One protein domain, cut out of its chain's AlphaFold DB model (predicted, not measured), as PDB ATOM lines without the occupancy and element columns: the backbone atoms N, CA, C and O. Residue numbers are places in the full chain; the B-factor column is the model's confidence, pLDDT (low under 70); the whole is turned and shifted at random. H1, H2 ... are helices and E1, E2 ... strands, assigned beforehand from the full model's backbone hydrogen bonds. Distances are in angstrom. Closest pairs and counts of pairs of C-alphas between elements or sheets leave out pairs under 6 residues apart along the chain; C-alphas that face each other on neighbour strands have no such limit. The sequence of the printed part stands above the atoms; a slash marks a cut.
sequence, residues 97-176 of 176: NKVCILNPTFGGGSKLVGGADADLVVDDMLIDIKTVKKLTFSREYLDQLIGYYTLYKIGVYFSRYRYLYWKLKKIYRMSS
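This is residues 97 to 176 of the 176 residues of an uncharacterized protein of marine sediment metagenome (UniProt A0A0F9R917). A small sheet of three very short strands, E1, E2 and E3, and the short helix H1 make a small body with part of one long helix, H2, which makes most of the length. H1 packs on H2, and residues 160 to 176 stick out at one end, residues 131 to 140 at the other. The printed part has 80 residues, in the order E1, H1, E2, E3, H2; the sheet's order is E1, E2, E3, antiparallel, and the class is mostly helix. The whole is a rod of 66 by 30 by 15 A, only just loose and close to extended, with a radius of gyration of the C-alphas of 17.4 A.

Look first at the inner strand E2, residues 120 to 122. E1, residues 100 to 102, is its antiparallel neighbour at 178 degrees, with N 101 and O 121 2.9 A apart, within hydrogen-bond range. E3, residues 125 to 127, forms a hairpin with E2 at 158 degrees; N 125 and O 122 are 2.8 A apart, also within hydrogen-bond range. H2, residues 139 to 172, is only just not on the sheet, with 4 pairs of C-alphas within 10 A. H1, residues 108 to 112, is not on it either, but touches H2, which touches H1 with residues 151 to 159 alone; the closest C-alphas of the two, those of Gly 109 and Gly 155, are 4.7 A apart. In H1 and H2 every O i to N i+4 pair is within hydrogen-bond range.

Find C-alpha 100 at (40.499, 34.147, 138.888), where E1 begins. Then find C-alpha 139 at (36.459, 44.583, 163.479); from there H2 runs 49.3 A to C-alpha 172 at (77.642, 25.143, 144.686).

The C-alphas of Lys 134 and Ser 176, the two farthest apart, are 66.1 A apart. The printed part has no cut, and the link from E3 to H2, 11 residues, is long. Look for pLDDT under 70 in residues 157 to 176.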
ATOM      1  N   ASN A  97      39.228  39.557 134.288       92.62
ATOM      2  CA  ASN A  97      39.830  39.905 132.999       92.62
ATOM      3  C   ASN A  97      41.115  39.114 132.733       92.62
ATOM      4  O   ASN A  97      41.465  38.850 131.583       92.62
ATOM      5  N   LYS A  98      41.862  38.786 133.792       94.62
ATOM      6  CA  LYS A  98      43.180  38.144 133.714       94.62
ATOM      7  C   LYS A  98      43.299  36.961 134.659       94.62
ATOM      8  O   LYS A  98      43.849  35.936 134.267       94.62
ATOM      9  N   VAL A  99      42.861  37.118 135.907       93.12
ATOM     10  CA  VAL A  99      43.115  36.139 136.970       93.12
ATOM     11  C   VAL A  99      41.847  35.889 137.773       93.12
ATOM     12  O   VAL A  99      41.232  36.822 138.266       93.12
ATOM     13  N   CYS A 100      41.500  34.616 137.939       94.31
ATOM     14  CA  CYS A 100      40.499  34.147 138.888       94.31
ATOM     15  C   CYS A 100      41.117  32.991 139.674       94.31
ATOM     16  O   CYS A 100      41.527  31.992 139.076       94.31
ATOM     17  N   ILE A 101      41.249  33.138 140.990       94.00
ATOM     18  CA  ILE A 101      41.793  32.097 141.865       94.00
ATOM     19  C   ILE A 101      40.782  31.827 142.970       94.00
ATOM     20  O   ILE A 101      40.491  32.715 143.766       94.00
ATOM     21  N   LEU A 102      40.287  30.592 143.019       92.94
ATOM     22  CA  LEU A 102      39.381  30.104 144.057       92.94
ATOM     23  C   LEU A 102      40.180  29.562 145.240       92.94
ATOM     24  O   LEU A 102      41.168  28.851 145.041       92.94
ATOM     25  N   ASN A 103      39.733  29.874 146.455       92.44
ATOM     26  CA  ASN A 103      40.346  29.430 147.708       92.44
ATOM     27  C   ASN A 103      41.886  29.616 147.770       92.44
ATOM     28  O   ASN A 103      42.607  28.677 148.136       92.44
ATOM     29  N   PRO A 104      42.459  30.770 147.351       93.94
ATOM     30  CA  PRO A 104      43.905  30.948 147.347       93.94
ATOM     31  C   PRO A 104      44.488  30.852 148.755       93.94
ATOM     32  O   PRO A 104      44.070  31.541 149.684       93.94
ATOM     33  N   THR A 105      45.556  30.065 148.875       92.31
ATOM     34  CA  THR A 105      46.398  30.049 150.075       92.31
ATOM     35  C   THR A 105      47.562  31.030 149.936       92.31
ATOM     36  O   THR A 105      48.046  31.330 148.845       92.31
ATOM     37  N   PHE A 106      48.107  31.464 151.066       90.50
ATOM     38  CA  PHE A 106      49.284  32.330 151.166       90.50
ATOM     39  C   PHE A 106      50.595  31.528 151.263       90.50
ATOM     40  O   PHE A 106      51.606  31.992 151.806       90.50
ATOM     41  N   GLY A 107      50.588  30.288 150.764       87.00
ATOM     42  CA  GLY A 107      51.735  29.386 150.757       87.00
ATOM     43  C   GLY A 107      52.288  29.126 152.161       87.00
ATOM     44  O   GLY A 107      51.603  28.600 153.034       87.00
ATOM     45  N   GLY A 108      53.558  29.483 152.382       84.25
ATOM     46  CA  GLY A 108      54.184  29.370 153.703       84.25
ATOM     47  C   GLY A 108      53.476  30.204 154.775       84.25
ATOM     48  O   GLY A 108      53.417  29.760 155.916       84.25
ATOM     49  N   GLY A 109      52.891  31.349 154.401       86.12
ATOM     50  CA  GLY A 109      52.144  32.219 155.312       86.12
ATOM     51  C   GLY A 109      50.954  31.505 155.949       86.12
ATOM     52  O   GLY A 109      50.847  31.485 157.169       86.12
ATOM     53  N   SER A 110      50.127  30.822 155.151       88.00
ATOM     54  CA  SER A 110      48.980  30.056 155.660       88.00
ATOM     55  C   SER A 110      49.387  29.015 156.698       88.00
ATOM     56  O   SER A 110      48.710  28.840 157.704       88.00
ATOM     57  N   LYS A 111      50.530  28.348 156.499       86.44
ATOM     58  CA  LYS A 111      51.022  27.325 157.434       86.44
ATOM     59  C   LYS A 111      51.441  27.903 158.786       86.44
ATOM     60  O   LYS A 111      51.330  27.202 159.784       86.44
ATOM     61  N   LEU A 112      51.907  29.154 158.830       86.88
ATOM     62  CA  LEU A 112      52.341  29.802 160.075       86.88
ATOM     63  C   LEU A 112      51.187  30.050 161.049       86.88
ATOM     64  O   LEU A 112      51.425  30.142 162.248       86.88
ATOM     65  N   VAL A 113      49.958  30.143 160.539       89.06
ATOM     66  CA  VAL A 113      48.751  30.419 161.332       89.06
ATOM     67  C   VAL A 113      47.826  29.204 161.455       89.06
ATOM     68  O   VAL A 113      46.694  29.336 161.897       89.06
ATOM     69  N   GLY A 114      48.305  28.010 161.084       85.56
ATOM     70  CA  GLY A 114      47.520  26.771 161.165       85.56
ATOM     71  C   GLY A 114      46.533  26.555 160.011       85.56
ATOM     72  O   GLY A 114      45.740  25.622 160.067       85.56
ATOM     73  N   GLY A 115      46.613  27.366 158.957       87.50
ATOM     74  CA  GLY A 115      45.694  27.359 157.820       87.50
ATOM     75  C   GLY A 115      45.102  28.748 157.593       87.50
ATOM     76  O   GLY A 115      44.679  29.404 158.537       87.50
ATOM     77  N   ALA A 116      45.124  29.208 156.343       91.56
ATOM     78  CA  ALA A 116      44.437  30.421 155.910       91.56
ATOM     79  C   ALA A 116      44.258  30.390 154.389       91.56
ATOM     80  O   ALA A 116      45.238  30.240 153.648       91.56
ATOM     81  N   ASP A 117      43.026  30.566 153.957       92.38
ATOM     82  CA  ASP A 117      42.560  30.648 152.583       92.38
ATOM     83  C   ASP A 117      41.551  31.795 152.512       92.38
ATOM     84  O   ASP A 117      40.690  31.916 153.376       92.38
ATOM     85  N   ALA A 118      41.709  32.681 151.530       94.06
ATOM     86  CA  ALA A 118      40.646  33.625 151.185       94.06
ATOM     87  C   ALA A 118      39.679  32.948 150.215       94.06
ATOM     88  O   ALA A 118      40.080  31.993 149.559       94.06
ATOM     89  N   ASP A 119      38.460  33.458 150.057       93.50
ATOM     90  CA  ASP A 119      37.477  32.806 149.184       93.50
ATOM     91  C   ASP A 119      37.831  32.963 147.700       93.50
ATOM     92  O   ASP A 119      37.785  31.999 146.928       93.50
ATOM     93  N   LEU A 120      38.220  34.173 147.287       94.38
ATOM     94  CA  LEU A 120      38.420  34.493 145.879       94.38
ATOM     95  C   LEU A 120      39.461  35.602 145.673       94.38
ATOM     96  O   LEU A 120      39.544  36.569 146.428       94.38
ATOM     97  N   VAL A 121      40.241  35.485 144.600       94.38
ATOM     98  CA  VAL A 121      41.001  36.600 144.023       94.38
ATOM     99  C   VAL A 121      40.582  36.780 142.571       94.38
ATOM    100  O   VAL A 121      40.749  35.859 141.771       94.38
ATOM    101  N   VAL A 122      40.074  37.968 142.239       94.75
ATOM    102  CA  VAL A 122      39.734  38.389 140.873       94.75
ATOM    103  C   VAL A 122      40.644  39.546 140.497       94.75
ATOM    104  O   VAL A 122      40.570  40.610 141.098       94.75
ATOM    105  N   ASP A 123      41.512  39.334 139.513       93.44
ATOM    106  CA  ASP A 123      42.509  40.302 139.061       93.44
ATOM    107  C   ASP A 123      43.382  40.843 140.214       93.44
ATOM    108  O   ASP A 123      44.293  40.148 140.675       93.44
ATOM    109  N   ASP A 124      43.142  42.072 140.667       92.00
ATOM    110  CA  ASP A 124      43.828  42.731 141.784       92.00
ATOM    111  C   ASP A 124      42.985  42.811 143.072       92.00
ATOM    112  O   ASP A 124      43.444  43.350 144.083       92.00
ATOM    113  N   MET A 125      41.785  42.228 143.063       92.62
ATOM    114  CA  MET A 125      40.841  42.226 144.173       92.62
ATOM    115  C   MET A 125      40.904  40.916 144.964       92.62
ATOM    116  O   MET A 125      40.732  39.831 144.415       92.62
ATOM    117  N   LEU A 126      41.119  41.028 146.277       93.69
ATOM    118  CA  LEU A 126      40.958  39.937 147.240       93.69
ATOM    119  C   LEU A 126      39.554  40.018 147.842       93.69
ATOM    120  O   LEU A 126      39.191  41.055 148.397       93.69
ATOM    121  N   ILE A 127      38.797  38.931 147.753       93.69
ATOM    122  CA  ILE A 127      37.402  38.852 148.183       93.69
ATOM    123  C   ILE A 127      37.265  37.738 149.224       93.69
ATOM    124  O   ILE A 127      37.763  36.625 149.048       93.69
ATOM    125  N   ASP A 128      36.576  38.065 150.310       94.00
ATOM    126  CA  ASP A 128      36.182  37.158 151.383       94.00
ATOM    127  C   ASP A 128      34.683  37.390 151.631       94.00
ATOM    128  O   ASP A 128      34.249  38.506 151.928       94.00
ATOM    129  N   ILE A 129      33.879  36.362 151.390       92.56
ATOM    130  CA  ILE A 129      32.424  36.383 151.425       92.56
ATOM    131  C   ILE A 129      31.979  35.977 152.831       92.56
ATOM    132  O   ILE A 129      32.465  35.017 153.435       92.56
ATOM    133  N   LYS A 130      31.030  36.733 153.383       91.00
ATOM    134  CA  LYS A 130      30.464  36.479 154.708       91.00
ATOM    135  C   LYS A 130      28.950  36.604 154.648       91.00
ATOM    136  O   LYS A 130      28.422  37.623 154.211       91.00
ATOM    137  N   THR A 131      28.253  35.583 155.133       90.56
ATOM    138  CA  THR A 131      26.817  35.655 155.406       90.56
ATOM    139  C   THR A 131      26.614  36.071 156.861       90.56
ATOM    140  O   THR A 131      27.272  35.568 157.774       90.56
ATOM    141  N   VAL A 132      25.730  37.042 157.100       90.31
ATOM    142  CA  VAL A 132      25.495  37.601 158.438       90.31
ATOM    143  C   VAL A 132      24.004  37.709 158.725       90.31
ATOM    144  O   VAL A 132      23.225  38.128 157.877       90.31
ATOM    145  N   LYS A 133      23.599  37.388 159.959       90.25
ATOM    146  CA  LYS A 133      22.200  37.558 160.408       90.25
ATOM    147  C   LYS A 133      21.806  39.027 160.586       90.25
ATOM    148  O   LYS A 133      20.631  39.369 160.546       90.25
ATOM    149  N   LYS A 134      22.787  39.887 160.863       90.94
ATOM    150  CA  LYS A 134      22.626  41.337 161.004       90.94
ATOM    151  C   LYS A 134      23.669  41.994 160.125       90.94
ATOM    152  O   LYS A 134      24.842  41.648 160.236       90.94
ATOM    153  N   LEU A 135      23.247  42.931 159.278       88.62
ATOM    154  CA  LEU A 135      24.145  43.649 158.380       88.62
ATOM    155  C   LEU A 135      25.042  44.596 159.186       88.62
ATOM    156  O   LEU A 135      24.728  45.764 159.398       88.62
ATOM    157  N   THR A 136      26.143  44.054 159.691       91.75
ATOM    158  CA  THR A 136      27.120  44.763 160.513       91.75
ATOM    159  C   THR A 136      28.518  44.419 160.043       91.75
ATOM    160  O   THR A 136      28.833  43.246 159.849       91.75
ATOM    161  N   PHE A 137      29.370  45.431 159.927       91.25
ATOM    162  CA  PHE A 137      30.787  45.238 159.667       91.25
ATOM    163  C   PHE A 137      31.538  45.144 160.997       91.25
ATOM    164  O   PHE A 137      31.561  46.104 161.770       91.25
ATOM    165  N   SER A 138      32.106  43.975 161.293       92.94
ATOM    166  CA  SER A 138      32.850  43.752 162.530       92.94
ATOM    167  C   SER A 138      34.333  44.086 162.348       92.94
ATOM    168  O   SER A 138      34.889  44.025 161.251       92.94
ATOM    169  N   ARG A 139      35.002  44.410 163.459       95.19
ATOM    170  CA  ARG A 139      36.459  44.583 163.479       95.19
ATOM    171  C   ARG A 139      37.197  43.307 163.053       95.19
ATOM    172  O   ARG A 139      38.225  43.400 162.396       95.19
ATOM    173  N   GLU A 140      36.642  42.146 163.381       95.00
ATOM    174  CA  GLU A 140      37.186  40.836 163.019       95.00
ATOM    175  C   GLU A 140      37.291  40.656 161.499       95.00
ATOM    176  O   GLU A 140      38.323  40.198 161.018       95.00
ATOM    177  N   TYR A 141      36.289  41.101 160.730       94.81
ATOM    178  CA  TYR A 141      36.331  41.028 159.262       94.81
ATOM    179  C   TYR A 141      37.453  41.891 158.681       94.81
ATOM    180  O   TYR A 141      38.165  41.475 157.767       94.81
ATOM    181  N   LEU A 142      37.667  43.082 159.246       95.31
ATOM    182  CA  LEU A 142      38.785  43.934 158.849       95.31
ATOM    183  C   LEU A 142      40.137  43.297 159.195       95.31
ATOM    184  O   LEU A 142      41.044  43.283 158.363       95.31
ATOM    185  N   ASP A 143      40.274  42.770 160.412       95.94
ATOM    186  CA  ASP A 143      41.506  42.120 160.858       95.94
ATOM    187  C   ASP A 143      41.820  40.876 160.010       95.94
ATOM    188  O   ASP A 143      42.988  40.633 159.704       95.94
ATOM    189  N   GLN A 144      40.803  40.140 159.549       94.88
ATOM    190  CA  GLN A 144      40.958  39.017 158.621       94.88
ATOM    191  C   GLN A 144      41.551  39.465 157.277       94.88
ATOM    192  O   GLN A 144      42.552  38.901 156.833       94.88
ATOM    193  N   LEU A 145      41.019  40.530 156.667       95.62
ATOM    194  CA  LEU A 145      41.553  41.081 155.412       95.62
ATOM    195  C   LEU A 145      42.993  41.602 155.569       95.62
ATOM    196  O   LEU A 145      43.853  41.346 154.718       95.62
ATOM    197  N   ILE A 146      43.293  42.289 156.677       95.31
ATOM    198  CA  ILE A 146      44.662  42.727 157.008       95.31
ATOM    199  C   ILE A 146      45.583  41.516 157.202       95.31
ATOM    200  O   ILE A 146      46.736  41.525 156.752       95.31
ATOM    201  N   GLY A 147      45.079  40.464 157.848       94.69
ATOM    202  CA  GLY A 147      45.761  39.191 158.027       94.69
ATOM    203  C   GLY A 147      46.139  38.576 156.686       94.69
ATOM    204  O   GLY A 147      47.318  38.326 156.444       94.69
ATOM    205  N   TYR A 148      45.182  38.422 155.773       95.25
ATOM    206  CA  TYR A 148      45.420  37.902 154.427       95.25
ATOM    207  C   TYR A 148      46.473  38.701 153.659       95.25
ATOM    208  O   TYR A 148      47.414  38.123 153.109       95.25
ATOM    209  N   TYR A 149      46.389  40.031 153.680       92.50
ATOM    210  CA  TYR A 149      47.396  40.875 153.043       92.50
ATOM    211  C   TYR A 149      48.794  40.662 153.646       92.50
ATOM    212  O   TYR A 149      49.782  40.497 152.924       92.50
ATOM    213  N   THR A 150      48.882  40.621 154.975       93.62
ATOM    214  CA  THR A 150      50.131  40.360 155.703       93.62
ATOM    215  C   THR A 150      50.713  38.993 155.337       93.62
ATOM    216  O   THR A 150      51.893  38.888 154.990       93.62
ATOM    217  N   LEU A 151      49.884  37.946 155.347       92.69
ATOM    218  CA  LEU A 151      50.278  36.583 154.996       92.69
ATOM    219  C   LEU A 151      50.742  36.481 153.545       92.69
ATOM    220  O   LEU A 151      51.749  35.825 153.281       92.69
ATOM    221  N   TYR A 152      50.075  37.168 152.618       89.38
ATOM    222  CA  TYR A 152      50.511  37.270 151.229       89.38
ATOM    223  C   TYR A 152      51.925  37.858 151.124       89.38
ATOM    224  O   TYR A 152      52.802  37.267 150.486       89.38
ATOM    225  N   LYS A 153      52.198  38.981 151.802       88.06
ATOM    226  CA  LYS A 153      53.529  39.615 151.789       88.06
ATOM    227  C   LYS A 153      54.610  38.703 152.367       88.06
ATOM    228  O   LYS A 153      55.687  38.574 151.776       88.06
ATOM    229  N   ILE A 154      54.314  38.031 153.476       84.56
ATOM    230  CA  ILE A 154      55.224  37.082 154.124       84.56
ATOM    231  C   ILE A 154      55.458  35.849 153.234       84.56
ATOM    232  O   ILE A 154      56.600  35.426 153.034       84.56
ATOM    233  N   GLY A 155      54.404  35.286 152.643       77.88
ATOM    234  CA  GLY A 155      54.478  34.129 151.749       77.88
ATOM    235  C   GLY A 155      55.330  34.391 150.504       77.88
ATOM    236  O   GLY A 155      56.148  33.545 150.119       77.88
ATOM    237  N   VAL A 156      55.214  35.585 149.915       70.62
ATOM    238  CA  VAL A 156      56.075  36.035 148.806       70.62
ATOM    239  C   VAL A 156      57.536  36.127 149.249       70.62
ATOM    240  O   VAL A 156      58.421  35.653 148.530       70.62
ATOM    241  N   TYR A 157      57.801  36.686 150.432       67.50
ATOM    242  CA  TYR A 157      59.153  36.779 150.984       67.50
ATOM    243  C   TYR A 157      59.790  35.390 151.139       67.50
ATOM    244  O   TYR A 157      60.847  35.127 150.561       67.50
ATOM    245  N   PHE A 158      59.118  34.452 151.812       65.12
ATOM    246  CA  PHE A 158      59.636  33.090 151.985       65.12
ATOM    247  C   PHE A 158      59.844  32.353 150.657       65.12
ATOM    248  O   PHE A 158      60.845  31.653 150.490       65.12
ATOM    249  N   SER A 159      58.944  32.537 149.689       64.62
ATOM    250  CA  SER A 159      59.065  31.915 148.365       64.62
ATOM    251  C   SER A 159      60.298  32.417 147.608       64.62
ATOM    252  O   SER A 159      61.033  31.615 147.024       64.62
ATOM    253  N   ARG A 160      60.593  33.725 147.679       61.62
ATOM    254  CA  ARG A 160      61.795  34.326 147.075       61.62
ATOM    255  C   ARG A 160      63.082  33.839 147.736       61.62
ATOM    256  O   ARG A 160      64.004  33.438 147.030       61.62
ATOM    257  N   TYR A 161      63.142  33.807 149.068       62.88
ATOM    258  CA  TYR A 161      64.320  33.298 149.782       62.88
ATOM    259  C   TYR A 161      64.566  31.818 149.500       62.88
ATOM    260  O   TYR A 161      65.707  31.420 149.270       62.88
ATOM    261  N   ARG A 162      63.507  31.003 149.443       58.81
ATOM    262  CA  ARG A 162      63.633  29.584 149.099       58.81
ATOM    263  C   ARG A 162      64.156  29.390 147.675       58.81
ATOM    264  O   ARG A 162      65.012  28.532 147.466       58.81
ATOM    265  N   TYR A 163      63.708  30.209 146.723       59.81
ATOM    266  CA  TYR A 163      64.245  30.217 145.361       59.81
ATOM    267  C   TYR A 163      65.726  30.630 145.319       59.81
ATOM    268  O   TYR A 163      66.528  29.928 144.703       59.81
ATOM    269  N   LEU A 164      66.120  31.711 146.009       57.25
ATOM    270  CA  LEU A 164      67.528  32.122 146.099       57.25
ATOM    271  C   LEU A 164      68.401  31.034 146.734       57.25
ATOM    272  O   LEU A 164      69.448  30.700 146.187       57.25
ATOM    273  N   TYR A 165      67.960  30.448 147.848       55.50
ATOM    274  CA  TYR A 165      68.673  29.364 148.520       55.50
ATOM    275  C   TYR A 165      68.854  28.150 147.601       55.50
ATOM    276  O   TYR A 165      69.954  27.608 147.501       55.50
ATOM    277  N   TRP A 166      67.805  27.747 146.877       49.66
ATOM    278  CA  TRP A 166      67.885  26.644 145.919       49.66
ATOM    279  C   TRP A 166      68.826  26.960 144.748       49.66
ATOM    280  O   TRP A 166      69.638  26.116 144.367       49.66
ATOM    281  N   LYS A 167      68.787  28.191 144.223       46.94
ATOM    282  CA  LYS A 167      69.687  28.653 143.155       46.94
ATOM    283  C   LYS A 167      71.149  28.663 143.611       46.94
ATOM    284  O   LYS A 167      72.000  28.160 142.884       46.94
ATOM    285  N   LEU A 168      71.434  29.142 144.824       52.44
ATOM    286  CA  LEU A 168      72.772  29.093 145.422       52.44
ATOM    287  C   LEU A 168      73.248  27.646 145.597       52.44
ATOM    288  O   LEU A 168      74.333  27.303 145.140       52.44
ATOM    289  N   LYS A 169      72.420  26.754 146.158       57.16
ATOM    290  CA  LYS A 169      72.766  25.328 146.304       57.16
ATOM    291  C   LYS A 169      73.051  24.637 144.968       57.16
ATOM    292  O   LYS A 169      73.912  23.764 144.910       57.16
ATOM    293  N   LYS A 170      72.335  25.012 143.903       56.75
ATOM    294  CA  LYS A 170      72.570  24.494 142.549       56.75
ATOM    295  C   LYS A 170      73.913  24.969 141.986       56.75
ATOM    296  O   LYS A 170      74.618  24.161 141.400       56.75
ATOM    297  N   ILE A 171      74.289  26.227 142.225       61.03
ATOM    298  CA  ILE A 171      75.604  26.769 141.844       61.03
ATOM    299  C   ILE A 171      76.725  26.018 142.577       61.03
ATOM    300  O   ILE A 171      77.629  25.504 141.932       61.03
ATOM    301  N   TYR A 172      76.618  25.848 143.899       50.78
ATOM    302  CA  TYR A 172      77.642  25.143 144.686       50.78
ATOM    303  C   TYR A 172      77.794  23.655 144.330       50.78
ATOM    304  O   TYR A 172      78.871  23.106 144.514       50.78
ATOM    305  N   ARG A 173      76.751  23.003 143.799       54.91
ATOM    306  CA  ARG A 173      76.812  21.611 143.310       54.91
ATOM    307  C   ARG A 173      77.357  21.458 141.887       54.91
ATOM    308  O   ARG A 173      77.588  20.336 141.468       54.91
ATOM    309  N   MET A 174      77.509  22.547 141.134       51.28
ATOM    310  CA  MET A 174      78.096  22.533 139.785       51.28
ATOM    311  C   MET A 174      79.582  22.924 139.785       51.28
ATOM    312  O   MET A 174      80.217  22.902 138.736       51.28
ATOM    313  N   SER A 175      80.130  23.304 140.943       51.38
ATOM    314  CA  SER A 175      81.532  23.709 141.130       51.38
ATOM    315  C   SER A 175      82.369  22.666 141.888       51.38
ATOM    316  O   SER A 175      83.452  22.989 142.371       51.38
ATOM    317  N   SER A 176      81.861  21.439 142.002       47.09
ATOM    318  CA  SER A 176      82.482  20.263 142.629       47.09
ATOM    319  C   SER A 176      82.371  19.080 141.684       47.09
ATOM    320  O   SER A 176      83.372  18.356 141.525       47.09
TER     321      SER A 176